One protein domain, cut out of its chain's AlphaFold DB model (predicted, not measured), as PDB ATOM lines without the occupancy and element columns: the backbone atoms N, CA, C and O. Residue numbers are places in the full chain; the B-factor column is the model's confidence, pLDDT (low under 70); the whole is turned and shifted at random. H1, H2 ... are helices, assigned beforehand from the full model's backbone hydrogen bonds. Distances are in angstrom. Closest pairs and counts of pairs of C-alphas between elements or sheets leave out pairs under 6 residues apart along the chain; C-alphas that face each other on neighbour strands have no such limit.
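This is residues 14 to 43 and 50 to 101 of the 327 residues of the protein "BSD domain-containing protein" of Hondaea fermentalgiana (UniProt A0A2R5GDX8). Two corners of helices, H1 meeting H2 and H3 meeting H4, stand round a longer helix, H5, which crosses H2 and passes nearest to the middle of the domain. The helices cross at wide angles; they do not make a side-by-side bundle. The printed part has 82 residues with five named helices, H1 to H5 in chain order, and no named strand: the class is all helix. It is compact, with a radius of gyration of the C-alphas of 12.1 A, and rounded, spanning 30 by 25 by 24 A.

H1, residues 14 to 24, and H2, residues 26 to 41, only just touch, with 3 pairs of C-alphas within 8 A, and only at the corner by their tight link; the closest C-alphas, of Leu 22 and Ala 29, are 5.1 A apart. H3, residues 53 to 65, is apart from H1 and H2. H4, residues 67 to 76, is the hub, touching three helices. It touches H3 only at the corner, only just, with 3 pairs within 8 A; the closest C-alphas are those of Ile 63 and Asp 70, 5.5 A. H4 touches H1 at a steep tilt of 59 degrees, closest at the C-alphas of Met 23 and Phe 69, 7.1 A. H5, residues 83 to 101, only just touches H4, with 3 pairs within 8 A, closest at the C-alphas of Arg 73 and Phe 86, 7.3 A. With residues 85 to 89 alone it touches H2, about perpendicular at 86 degrees, closest at the C-alphas of Tyr 36 and Val 89, 6.3 A. H3 and H5 are near each other. Every O i to N i+4 pair is within hydrogen-bond range in H1, H2, H3 and H4; in H5, 14 of 15 are.

H1 begins at C-alpha 14, (-15.256, 35.942, 13.814), and is 15.3 A long; H2 is 21.8 A, H3 18.3 A and H4 14.6 A. H5, 28.1 A, ends at C-alpha 101, (-12.847, 42.905, 4.876).

The C-alphas farthest apart, of Ser 79 and Gly 101, are 33.4 A apart. Residues 44 to 49 are not printed; C-alphas 43 and 50 are 15.1 A apart across this cut. Of the links printed whole, none is long. Residues 99 to 101 have pLDDT under 70.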
ATOM      1  N   GLU A  14     -15.608  34.524  13.702       82.00
ATOM      2  CA  GLU A  14     -15.256  35.942  13.814       82.00
ATOM      3  C   GLU A  14     -16.192  36.719  14.748       82.00
ATOM      4  O   GLU A  14     -15.744  37.591  15.499       82.00
ATOM      5  N   THR A  15     -17.483  36.380  14.742       84.75
ATOM      6  CA  THR A  15     -18.480  36.989  15.628       84.75
ATOM      7  C   THR A  15     -18.202  36.600  17.080       84.75
ATOM      8  O   THR A  15     -18.180  37.473  17.947       84.75
ATOM      9  N   TYR A  16     -17.866  35.331  17.339       85.06
ATOM     10  CA  TYR A  16     -17.425  34.882  18.666       85.06
ATOM     11  C   TYR A  16     -16.158  35.601  19.131       85.06
ATOM     12  O   TYR A  16     -16.137  36.129  20.241       85.06
ATOM     13  N   GLY A  17     -15.128  35.689  18.285       87.25
ATOM     14  CA  GLY A  17     -13.883  36.379  18.636       87.25
ATOM     15  C   GLY A  17     -14.100  37.864  18.949       87.25
ATOM     16  O   GLY A  17     -13.506  38.412  19.884       87.25
ATOM     17  N   PHE A  18     -15.002  38.524  18.218       87.06
ATOM     18  CA  PHE A  18     -15.392  39.900  18.511       87.06
ATOM     19  C   PHE A  18     -16.114  40.024  19.858       87.06
ATOM     20  O   PHE A  18     -15.736  40.869  20.672       87.06
ATOM     21  N   ILE A  19     -17.102  39.170  20.125       87.38
ATOM     22  CA  ILE A  19     -17.854  39.186  21.387       87.38
ATOM     23  C   ILE A  19     -16.936  38.882  22.573       87.38
ATOM     24  O   ILE A  19     -16.980  39.579  23.585       87.38
ATOM     25  N   GLN A  20     -16.032  37.918  22.425       88.00
ATOM     26  CA  GLN A  20     -15.050  37.588  23.449       88.00
ATOM     27  C   GLN A  20     -14.123  38.774  23.745       88.00
ATOM     28  O   GLN A  20     -13.835  39.056  24.907       88.00
ATOM     29  N   THR A  21     -13.734  39.535  22.716       88.00
ATOM     30  CA  THR A  21     -12.960  40.777  22.890       88.00
ATOM     31  C   THR A  21     -13.747  41.825  23.686       88.00
ATOM     32  O   THR A  21     -13.179  42.486  24.554       88.00
ATOM     33  N   LEU A  22     -15.055  41.966  23.436       87.62
ATOM     34  CA  LEU A  22     -15.917  42.869  24.212       87.62
ATOM     35  C   LEU A  22     -16.036  42.433  25.678       87.62
ATOM     36  O   LEU A  22     -16.091  43.273  26.574       87.62
ATOM     37  N   MET A  23     -16.060  41.128  25.930       88.31
ATOM     38  CA  MET A  23     -16.168  40.585  27.281       88.31
ATOM     39  C   MET A  23     -14.872  40.694  28.084       88.31
ATOM     40  O   MET A  23     -14.924  40.849  29.303       88.31
ATOM     41  N   GLN A  24     -13.716  40.612  27.425       92.00
ATOM     42  CA  GLN A  24     -12.420  40.595  28.103       92.00
ATOM     43  C   GLN A  24     -12.076  41.940  28.760       92.00
ATOM     44  O   GLN A  24     -11.398  41.965  29.787       92.00
ATOM     45  N   ASP A  25     -12.577  43.047  28.208       90.69
ATOM     46  CA  ASP A  25     -12.484  44.374  28.815       90.69
ATOM     47  C   ASP A  25     -13.843  45.101  28.763       90.69
ATOM     48  O   ASP A  25     -14.130  45.847  27.814       90.69
ATOM     49  N   PRO A  26     -14.683  44.950  29.806       86.44
ATOM     50  CA  PRO A  26     -15.997  45.582  29.848       86.44
ATOM     51  C   PRO A  26     -15.918  47.115  29.896       86.44
ATOM     52  O   PRO A  26     -16.875  47.792  29.511       86.44
ATOM     53  N   ALA A  27     -14.801  47.699  30.345       88.50
ATOM     54  CA  ALA A  27     -14.619  49.149  30.336       88.50
ATOM     55  C   ALA A  27     -14.374  49.664  28.911       88.50
ATOM     56  O   ALA A  27     -14.924  50.703  28.527       88.50
ATOM     57  N   SER A  28     -13.600  48.928  28.111       89.38
ATOM     58  CA  SER A  28     -13.428  49.224  26.686       89.38
ATOM     59  C   SER A  28     -14.707  48.991  25.891       89.38
ATOM     60  O   SER A  28     -15.068  49.855  25.091       89.38
ATOM     61  N   ALA A  29     -15.449  47.911  26.164       88.50
ATOM     62  CA  ALA A  29     -16.757  47.686  25.548       88.50
ATOM     63  C   ALA A  29     -17.708  48.856  25.828       88.50
ATOM     64  O   ALA A  29     -18.251  49.436  24.892       88.50
ATOM     65  N   LYS A  30     -17.821  49.299  27.087       89.31
ATOM     66  CA  LYS A  30     -18.603  50.492  27.450       89.31
ATOM     67  C   LYS A  30     -18.223  51.706  26.605       89.31
ATOM     68  O   LYS A  30     -19.091  52.303  25.978       89.31
ATOM     69  N   LYS A  31     -16.933  52.062  26.547       91.12
ATOM     70  CA  LYS A  31     -16.456  53.217  25.760       91.12
ATOM     71  C   LYS A  31     -16.837  53.112  24.286       91.12
ATOM     72  O   LYS A  31     -17.252  54.106  23.697       91.12
ATOM     73  N   LEU A  32     -16.704  51.922  23.714       89.38
ATOM     74  CA  LEU A  32     -17.018  51.651  22.320       89.38
ATOM     75  C   LEU A  32     -18.523  51.788  22.059       89.38
ATOM     76  O   LEU A  32     -18.912  52.549  21.174       89.38
ATOM     77  N   PHE A  33     -19.365  51.170  22.889       89.50
ATOM     78  CA  PHE A  33     -20.821  51.310  22.806       89.50
ATOM     79  C   PHE A  33     -21.270  52.772  22.963       89.50
ATOM     80  O   PHE A  33     -22.078  53.243  22.168       89.50
ATOM     81  N   PHE A  34     -20.694  53.533  23.901       89.62
ATOM     82  CA  PHE A  34     -20.989  54.967  24.045       89.62
ATOM     83  C   PHE A  34     -20.514  55.807  22.858       89.62
ATOM     84  O   PHE A  34     -21.166  56.785  22.498       89.62
ATOM     85  N   SER A  35     -19.374  55.462  22.260       90.56
ATOM     86  CA  SER A  35     -18.872  56.162  21.078       90.56
ATOM     87  C   SER A  35     -19.824  55.983  19.899       90.56
ATOM     88  O   SER A  35     -20.199  56.966  19.262       90.56
ATOM     89  N   TYR A  36     -20.269  54.750  19.644       87.94
ATOM     90  CA  TYR A  36     -21.231  54.470  18.576       87.94
ATOM     91  C   TYR A  36     -22.603  55.055  18.877       87.94
ATOM     92  O   TYR A  36     -23.226  55.607  17.976       87.94
ATOM     93  N   ASP A  37     -23.051  55.024  20.131       86.12
ATOM     94  CA  ASP A  37     -24.321  55.640  20.500       86.12
ATOM     95  C   ASP A  37     -24.321  57.150  20.219       86.12
ATOM     96  O   ASP A  37     -25.268  57.660  19.625       86.12
ATOM     97  N   LYS A  38     -23.219  57.855  20.513       88.44
ATOM     98  CA  LYS A  38     -23.058  59.275  20.155       88.44
ATOM     99  C   LYS A  38     -23.092  59.511  18.648       88.44
ATOM    100  O   LYS A  38     -23.713  60.477  18.208       88.44
ATOM    101  N   ILE A  39     -22.430  58.661  17.860       87.50
ATOM    102  CA  ILE A  39     -22.437  58.761  16.391       87.50
ATOM    103  C   ILE A  39     -23.859  58.555  15.866       87.50
ATOM    104  O   ILE A  39     -24.360  59.345  15.069       87.50
ATOM    105  N   LEU A  40     -24.536  57.522  16.352       84.50
ATOM    106  CA  LEU A  40     -25.886  57.202  15.930       84.50
ATOM    107  C   LEU A  40     -26.915  58.215  16.465       84.50
ATOM    108  O   LEU A  40     -27.980  58.356  15.875       84.50
ATOM    109  N   ALA A  41     -26.660  58.909  17.581       86.31
ATOM    110  CA  ALA A  41     -27.566  59.918  18.145       86.31
ATOM    111  C   ALA A  41     -27.604  61.190  17.290       86.31
ATOM    112  O   ALA A  41     -28.563  61.952  17.347       86.31
ATOM    113  N   ARG A  42     -26.570  61.400  16.465       86.06
ATOM    114  CA  ARG A  42     -26.536  62.466  15.460       86.06
ATOM    115  C   ARG A  42     -27.363  62.134  14.217       86.06
ATOM    116  O   ARG A  42     -27.617  63.034  13.422       86.06
ATOM    117  N   ARG A  43     -27.780  60.875  14.016       79.00
ATOM    118  CA  ARG A  43     -28.682  60.538  12.907       79.00
ATOM    119  C   ARG A  43     -30.090  61.029  13.251       79.00
ATOM    120  O   ARG A  43     -30.584  60.683  14.323       79.00
ATOM    121  N   SER A  50     -35.954  49.046  14.329       93.31
ATOM    122  CA  SER A  50     -36.743  47.829  14.485       93.31
ATOM    123  C   SER A  50     -35.942  46.678  13.903       93.31
ATOM    124  O   SER A  50     -35.545  46.723  12.739       93.31
ATOM    125  N   MET A  51     -35.680  45.661  14.720       92.81
ATOM    126  CA  MET A  51     -34.941  44.484  14.280       92.81
ATOM    127  C   MET A  51     -35.785  43.657  13.309       92.81
ATOM    128  O   MET A  51     -36.952  43.362  13.573       92.81
ATOM    129  N   THR A  52     -35.167  43.227  12.213       94.19
ATOM    130  CA  THR A  52     -35.741  42.234  11.290       94.19
ATOM    131  C   THR A  52     -35.916  40.875  11.979       94.19
ATOM    132  O   THR A  52     -35.384  40.631  13.069       94.19
ATOM    133  N   LYS A  53     -36.678  39.958  11.371       94.25
ATOM    134  CA  LYS A  53     -36.907  38.616  11.937       94.25
ATOM    135  C   LYS A  53     -35.591  37.837  12.056       94.25
ATOM    136  O   LYS A  53     -35.362  37.160  13.056       94.25
ATOM    137  N   GLU A  54     -34.716  37.997  11.075       92.25
ATOM    138  CA  GLU A  54     -33.395  37.381  10.986       92.25
ATOM    139  C   GLU A  54     -32.461  37.931  12.069       92.25
ATOM    140  O   GLU A  54     -31.818  37.162  12.780       92.25
ATOM    141  N   GLN A  55     -32.452  39.253  12.275       93.62
ATOM    142  CA  GLN A  55     -31.692  39.882  13.362       93.62
ATOM    143  C   GLN A  55     -32.184  39.433  14.741       93.62
ATOM    144  O   GLN A  55     -31.371  39.175  15.625       93.62
ATOM    145  N   ASN A  56     -33.499  39.294  14.932       95.75
ATOM    146  CA  ASN A  56     -34.059  38.751  16.172       95.75
ATOM    147  C   ASN A  56     -33.618  37.309  16.416       95.75
ATOM    148  O   ASN A  56     -33.238  36.968  17.536       95.75
ATOM    149  N   GLN A  57     -33.646  36.469  15.382       94.06
ATOM    150  CA  GLN A  57     -33.179  35.092  15.494       94.06
ATOM    151  C   GLN A  57     -31.687  35.043  15.843       94.06
ATOM    152  O   GLN A  57     -31.304  34.337  16.770       94.06
ATOM    153  N   HIS A  58     -30.863  35.854  15.179       90.81
ATOM    154  CA  HIS A  58     -29.428  35.933  15.444       90.81
ATOM    155  C   HIS A  58     -29.115  36.423  16.866       90.81
ATOM    156  O   HIS A  58     -28.301  35.821  17.563       90.81
ATOM    157  N   ALA A  59     -29.797  37.473  17.333       95.12
ATOM    158  CA  ALA A  59     -29.655  37.965  18.703       95.12
ATOM    159  C   ALA A  59     -29.986  36.873  19.733       95.12
ATOM    160  O   ALA A  59     -29.243  36.692  20.697       95.12
ATOM    161  N   ARG A  60     -31.054  36.096  19.500       95.50
ATOM    162  CA  ARG A  60     -31.420  34.951  20.351       95.50
ATOM    163  C   ARG A  60     -30.353  33.861  20.338       95.50
ATOM    164  O   ARG A  60     -29.969  33.419  21.418       95.50
ATOM    165  N   SER A  61     -29.854  33.467  19.164       90.94
ATOM    166  CA  SER A  61     -28.784  32.463  19.054       90.94
ATOM    167  C   SER A  61     -27.537  32.894  19.830       90.94
ATOM    168  O   SER A  61     -26.920  32.078  20.505       90.94
ATOM    169  N   ILE A  62     -27.196  34.183  19.808       91.94
ATOM    170  CA  ILE A  62     -26.007  34.704  20.493       91.94
ATOM    171  C   ILE A  62     -26.178  34.788  22.000       91.94
ATOM    172  O   ILE A  62     -25.264  34.410  22.727       91.94
ATOM    173  N   ILE A  63     -27.345  35.216  22.480       94.38
ATOM    174  CA  ILE A  63     -27.663  35.188  23.913       94.38
ATOM    175  C   ILE A  63     -27.601  33.753  24.447       94.38
ATOM    176  O   ILE A  63     -27.045  33.516  25.516       94.38
ATOM    177  N   GLN A  64     -28.141  32.791  23.694       92.00
ATOM    178  CA  GLN A  64     -28.117  31.379  24.077       92.00
ATOM    179  C   GLN A  64     -26.704  30.793  24.048       92.00
ATOM    180  O   GLN A  64     -26.353  30.003  24.922       92.00
ATOM    181  N   ALA A  65     -25.896  31.171  23.056       87.62
ATOM    182  CA  ALA A  65     -24.540  30.663  22.909       87.62
ATOM    183  C   ALA A  65     -23.538  31.305  23.881       87.62
ATOM    184  O   ALA A  65     -22.570  30.653  24.266       87.62
ATOM    185  N   ILE A  66     -23.745  32.571  24.262       91.12
ATOM    186  CA  ILE A  66     -22.810  33.363  25.070       91.12
ATOM    187  C   ILE A  66     -23.584  34.079  26.193       91.12
ATOM    188  O   ILE A  66     -23.889  35.271  26.083       91.12
ATOM    189  N   PRO A  67     -23.902  33.390  27.304       92.31
ATOM    190  CA  PRO A  67     -24.677  33.964  28.409       92.31
ATOM    191  C   PRO A  67     -24.053  35.227  29.022       92.31
ATOM    192  O   PRO A  67     -24.741  36.103  29.547       92.31
ATOM    193  N   GLU A  68     -22.731  35.362  28.969       90.31
ATOM    194  CA  GLU A  68     -22.016  36.541  29.446       90.31
ATOM    195  C   GLU A  68     -22.263  37.779  28.581       90.31
ATOM    196  O   GLU A  68     -22.224  38.902  29.093       90.31
ATOM    197  N   PHE A  69     -22.546  37.595  27.290       91.69
ATOM    198  CA  PHE A  69     -22.936  38.694  26.414       91.69
ATOM    199  C   PHE A  69     -24.286  39.277  26.844       91.69
ATOM    200  O   PHE A  69     -24.461  40.496  26.855       91.69
ATOM    201  N   ASP A  70     -25.208  38.430  27.301       95.50
ATOM    202  CA  ASP A  70     -26.488  38.879  27.850       95.50
ATOM    203  C   ASP A  70     -26.302  39.630  29.181       95.50
ATOM    204  O   ASP A  70     -26.904  40.680  29.400       95.50
ATOM    205  N   LYS A  71     -25.359  39.205  30.036       93.50
ATOM    206  CA  LYS A  71     -24.974  39.984  31.235       93.50
ATOM    207  C   LYS A  71     -24.429  41.369  30.873       93.50
ATOM    208  O   LYS A  71     -24.744  42.356  31.548       93.50
ATOM    209  N   LEU A  72     -23.615  41.463  29.818       91.50
ATOM    210  CA  LEU A  72     -23.119  42.744  29.308       91.50
ATOM    211  C   LEU A  72     -24.278  43.619  28.814       91.50
ATOM    212  O   LEU A  72     -24.333  44.799  29.167       91.50
ATOM    213  N   ARG A  73     -25.222  43.036  28.065       95.25
ATOM    214  CA  ARG A  73     -26.452  43.702  27.629       95.25
ATOM    215  C   ARG A  73     -27.234  44.248  28.819       95.25
ATOM    216  O   ARG A  73     -27.482  45.444  28.832       95.25
ATOM    217  N   PHE A  74     -27.525  43.447  29.843       95.06
ATOM    218  CA  PHE A  74     -28.239  43.907  31.045       95.06
ATOM    219  C   PHE A  74     -27.487  44.986  31.837       95.06
ATOM    220  O   PHE A  74     -28.092  45.841  32.482       95.06
ATOM    221  N   THR A  75     -26.155  44.981  31.784       92.44
ATOM    222  CA  THR A  75     -25.340  46.025  32.423       92.44
ATOM    223  C   THR A  75     -25.436  47.357  31.677       92.44
ATOM    224  O   THR A  75     -25.330  48.421  32.289       92.44
ATOM    225  N   LEU A  76     -25.592  47.318  30.353       91.12
ATOM    226  CA  LEU A  76     -25.645  48.501  29.491       91.12
ATOM    227  C   LEU A  76     -27.079  49.001  29.267       91.12
ATOM    228  O   LEU A  76     -27.311  50.208  29.224       91.12
ATOM    229  N   ALA A  77     -28.040  48.093  29.172       91.75
ATOM    230  CA  ALA A  77     -29.443  48.351  28.906       91.75
ATOM    231  C   ALA A  77     -30.321  47.722  30.005       91.75
ATOM    232  O   ALA A  77     -30.109  46.568  30.364       91.75
ATOM    233  N   PRO A  78     -31.317  48.447  30.548       91.38
ATOM    234  CA  PRO A  78     -31.764  49.783  30.144       91.38
ATOM    235  C   PRO A  78     -30.990  50.944  30.798       91.38
ATOM    236  O   PRO A  78     -31.301  52.101  30.531       91.38
ATOM    237  N   SER A  79     -30.012  50.671  31.670       91.19
ATOM    238  CA  SER A  79     -29.420  51.706  32.536       91.19
ATOM    239  C   SER A  79     -28.711  52.841  31.790       91.19
ATOM    240  O   SER A  79     -28.720  53.968  32.282       91.19
ATOM    241  N   TYR A  80     -28.053  52.559  30.666       89.19
ATOM    242  CA  TYR A  80     -27.277  53.548  29.911       89.19
ATOM    243  C   TYR A  80     -27.847  53.812  28.520       89.19
ATOM    244  O   TYR A  80     -27.706  54.919  28.009       89.19
ATOM    245  N   MET A  81     -28.479  52.812  27.908       92.81
ATOM    246  CA  MET A  81     -29.149  52.938  26.617       92.81
ATOM    247  C   MET A  81     -30.372  52.018  26.547       92.81
ATOM    248  O   MET A  81     -30.402  50.991  27.227       92.81
ATOM    249  N   PRO A  82     -31.384  52.349  25.728       93.44
ATOM    250  CA  PRO A  82     -32.508  51.453  25.507       93.44
ATOM    251  C   PRO A  82     -32.069  50.198  24.746       93.44
ATOM    252  O   PRO A  82     -31.133  50.225  23.948       93.44
ATOM    253  N   ASP A  83     -32.792  49.102  24.951       94.38
ATOM    254  CA  ASP A  83     -32.430  47.792  24.404       94.38
ATOM    255  C   ASP A  83     -32.322  47.778  22.869       94.38
ATOM    256  O   ASP A  83     -31.338  47.306  22.307       94.38
ATOM    257  N   ASN A  84     -33.275  48.414  22.178       93.88
ATOM    258  CA  ASN A  84     -33.230  48.556  20.718       93.88
ATOM    259  C   ASN A  84     -31.943  49.242  20.244       93.88
ATOM    260  O   ASN A  84     -31.404  48.902  19.194       93.88
ATOM    261  N   ARG A  85     -31.441  50.199  21.028       93.50
ATOM    262  CA  ARG A  85     -30.231  50.940  20.695       93.50
ATOM    263  C   ARG A  85     -28.972  50.116  20.915       93.50
ATOM    264  O   ARG A  85     -28.056  50.189  20.101       93.50
ATOM    265  N   PHE A  86     -28.953  49.297  21.962       95.31
ATOM    266  CA  PHE A  86     -27.892  48.315  22.167       95.31
ATOM    267  C   PHE A  86     -27.756  47.395  20.947       95.31
ATOM    268  O   PHE A  86     -26.657  47.240  20.411       95.31
ATOM    269  N   TRP A  87     -28.876  46.858  20.454       95.69
ATOM    270  CA  TRP A  87     -28.876  45.996  19.271       95.69
ATOM    271  C   TRP A  87     -28.471  46.727  17.996       95.69
ATOM    272  O   TRP A  87     -27.694  46.190  17.212       95.69
ATOM    273  N   GLU A  88     -28.934  47.958  17.790       94.44
ATOM    274  CA  GLU A  88     -28.526  48.769  16.639       94.44
ATOM    275  C   GLU A  88     -27.007  48.982  16.602       94.44
ATOM    276  O   GLU A  88     -26.372  48.775  15.564       94.44
ATOM    277  N   VAL A  89     -26.408  49.340  17.745       93.12
ATOM    278  CA  VAL A  89     -24.953  49.491  17.883       93.12
ATOM    279  C   VAL A  89     -24.253  48.163  17.591       93.12
ATOM    280  O   VAL A  89     -23.320  48.122  16.792       93.12
ATOM    281  N   TYR A  90     -24.732  47.072  18.185       94.19
ATOM    282  CA  TYR A  90     -24.180  45.735  17.994       94.19
ATOM    283  C   TYR A  90     -24.168  45.297  16.519       94.19
ATOM    284  O   TYR A  90     -23.119  44.917  15.995       94.19
ATOM    285  N   PHE A  91     -25.302  45.405  15.821       93.56
ATOM    286  CA  PHE A  91     -25.391  45.023  14.409       93.56
ATOM    287  C   PHE A  91     -24.566  45.938  13.508       93.56
ATOM    288  O   PHE A  91     -23.986  45.462  12.534       93.56
ATOM    289  N   THR A  92     -24.451  47.223  13.851       90.75
ATOM    290  CA  THR A  92     -23.578  48.158  13.127       90.75
ATOM    291  C   THR A  92     -22.111  47.730  13.227       90.75
ATOM    292  O   THR A  92     -21.407  47.701  12.220       90.75
ATOM    293  N   LEU A  93     -21.660  47.345  14.424       88.25
ATOM    294  CA  LEU A  93     -20.283  46.906  14.671       88.25
ATOM    295  C   LEU A  93     -19.931  45.619  13.928       88.25
ATOM    296  O   LEU A  93     -18.844  45.493  13.367       88.25
ATOM    297  N   ILE A  94     -20.858  44.664  13.921       87.88
ATOM    298  CA  ILE A  94     -20.688  43.401  13.204       87.88
ATOM    299  C   ILE A  94     -20.656  43.633  11.702       87.88
ATOM    300  O   ILE A  94     -19.769  43.116  11.027       87.88
ATOM    301  N   TRP A  95     -21.572  44.449  11.182       85.75
ATOM    302  CA  TRP A  95     -21.609  44.778   9.762       85.75
ATOM    303  C   TRP A  95     -20.301  45.414   9.287       85.75
ATOM    304  O   TRP A  95     -19.753  45.011   8.264       85.75
ATOM    305  N   GLU A  96     -19.752  46.360  10.053       80.06
ATOM    306  CA  GLU A  96     -18.475  46.998   9.720       80.06
ATOM    307  C   GLU A  96     -17.333  45.974   9.644       80.06
ATOM    308  O   GLU A  96     -16.513  46.030   8.730       80.06
ATOM    309  N   LYS A  97     -17.304  44.982  10.541       77.31
ATOM    310  CA  LYS A  97     -16.281  43.926  10.511       77.31
ATOM    311  C   LYS A  97     -16.399  43.013   9.291       77.31
ATOM    312  O   LYS A  97     -15.387  42.757   8.643       77.31
ATOM    313  N   HIS A  98     -17.610  42.564   8.970       73.44
ATOM    314  CA  HIS A  98     -17.838  41.609   7.880       73.44
ATOM    315  C   HIS A  98     -17.757  42.254   6.492       73.44
ATOM    316  O   HIS A  98     -17.252  41.646   5.553       73.44
ATOM    317  N   CYS A  99     -18.198  43.505   6.340       66.12
ATOM    318  CA  CYS A  99     -18.254  44.156   5.026       66.12
ATOM    319  C   CYS A  99     -16.964  44.895   4.639       66.12
ATOM    320  O   CYS A  99     -16.661  45.013   3.449       66.12
ATOM    321  N   VAL A 100     -16.173  45.383   5.602       61.62
ATOM    322  CA  VAL A 100     -14.934  46.131   5.300       61.62
ATOM    323  C   VAL A 100     -13.774  45.196   4.922       61.62
ATOM    324  O   VAL A 100     -12.853  45.615   4.224       61.62
ATOM    325  N   GLY A 101     -13.827  43.914   5.302       56.25
ATOM    326  CA  GLY A 101     -12.847  42.905   4.876       56.25
ATOM    327  C   GLY A 101     -12.995  42.470   3.413       56.25
ATOM    328  O   GLY A 101     -11.997  42.201   2.752       56.25
TER     329      GLY A 101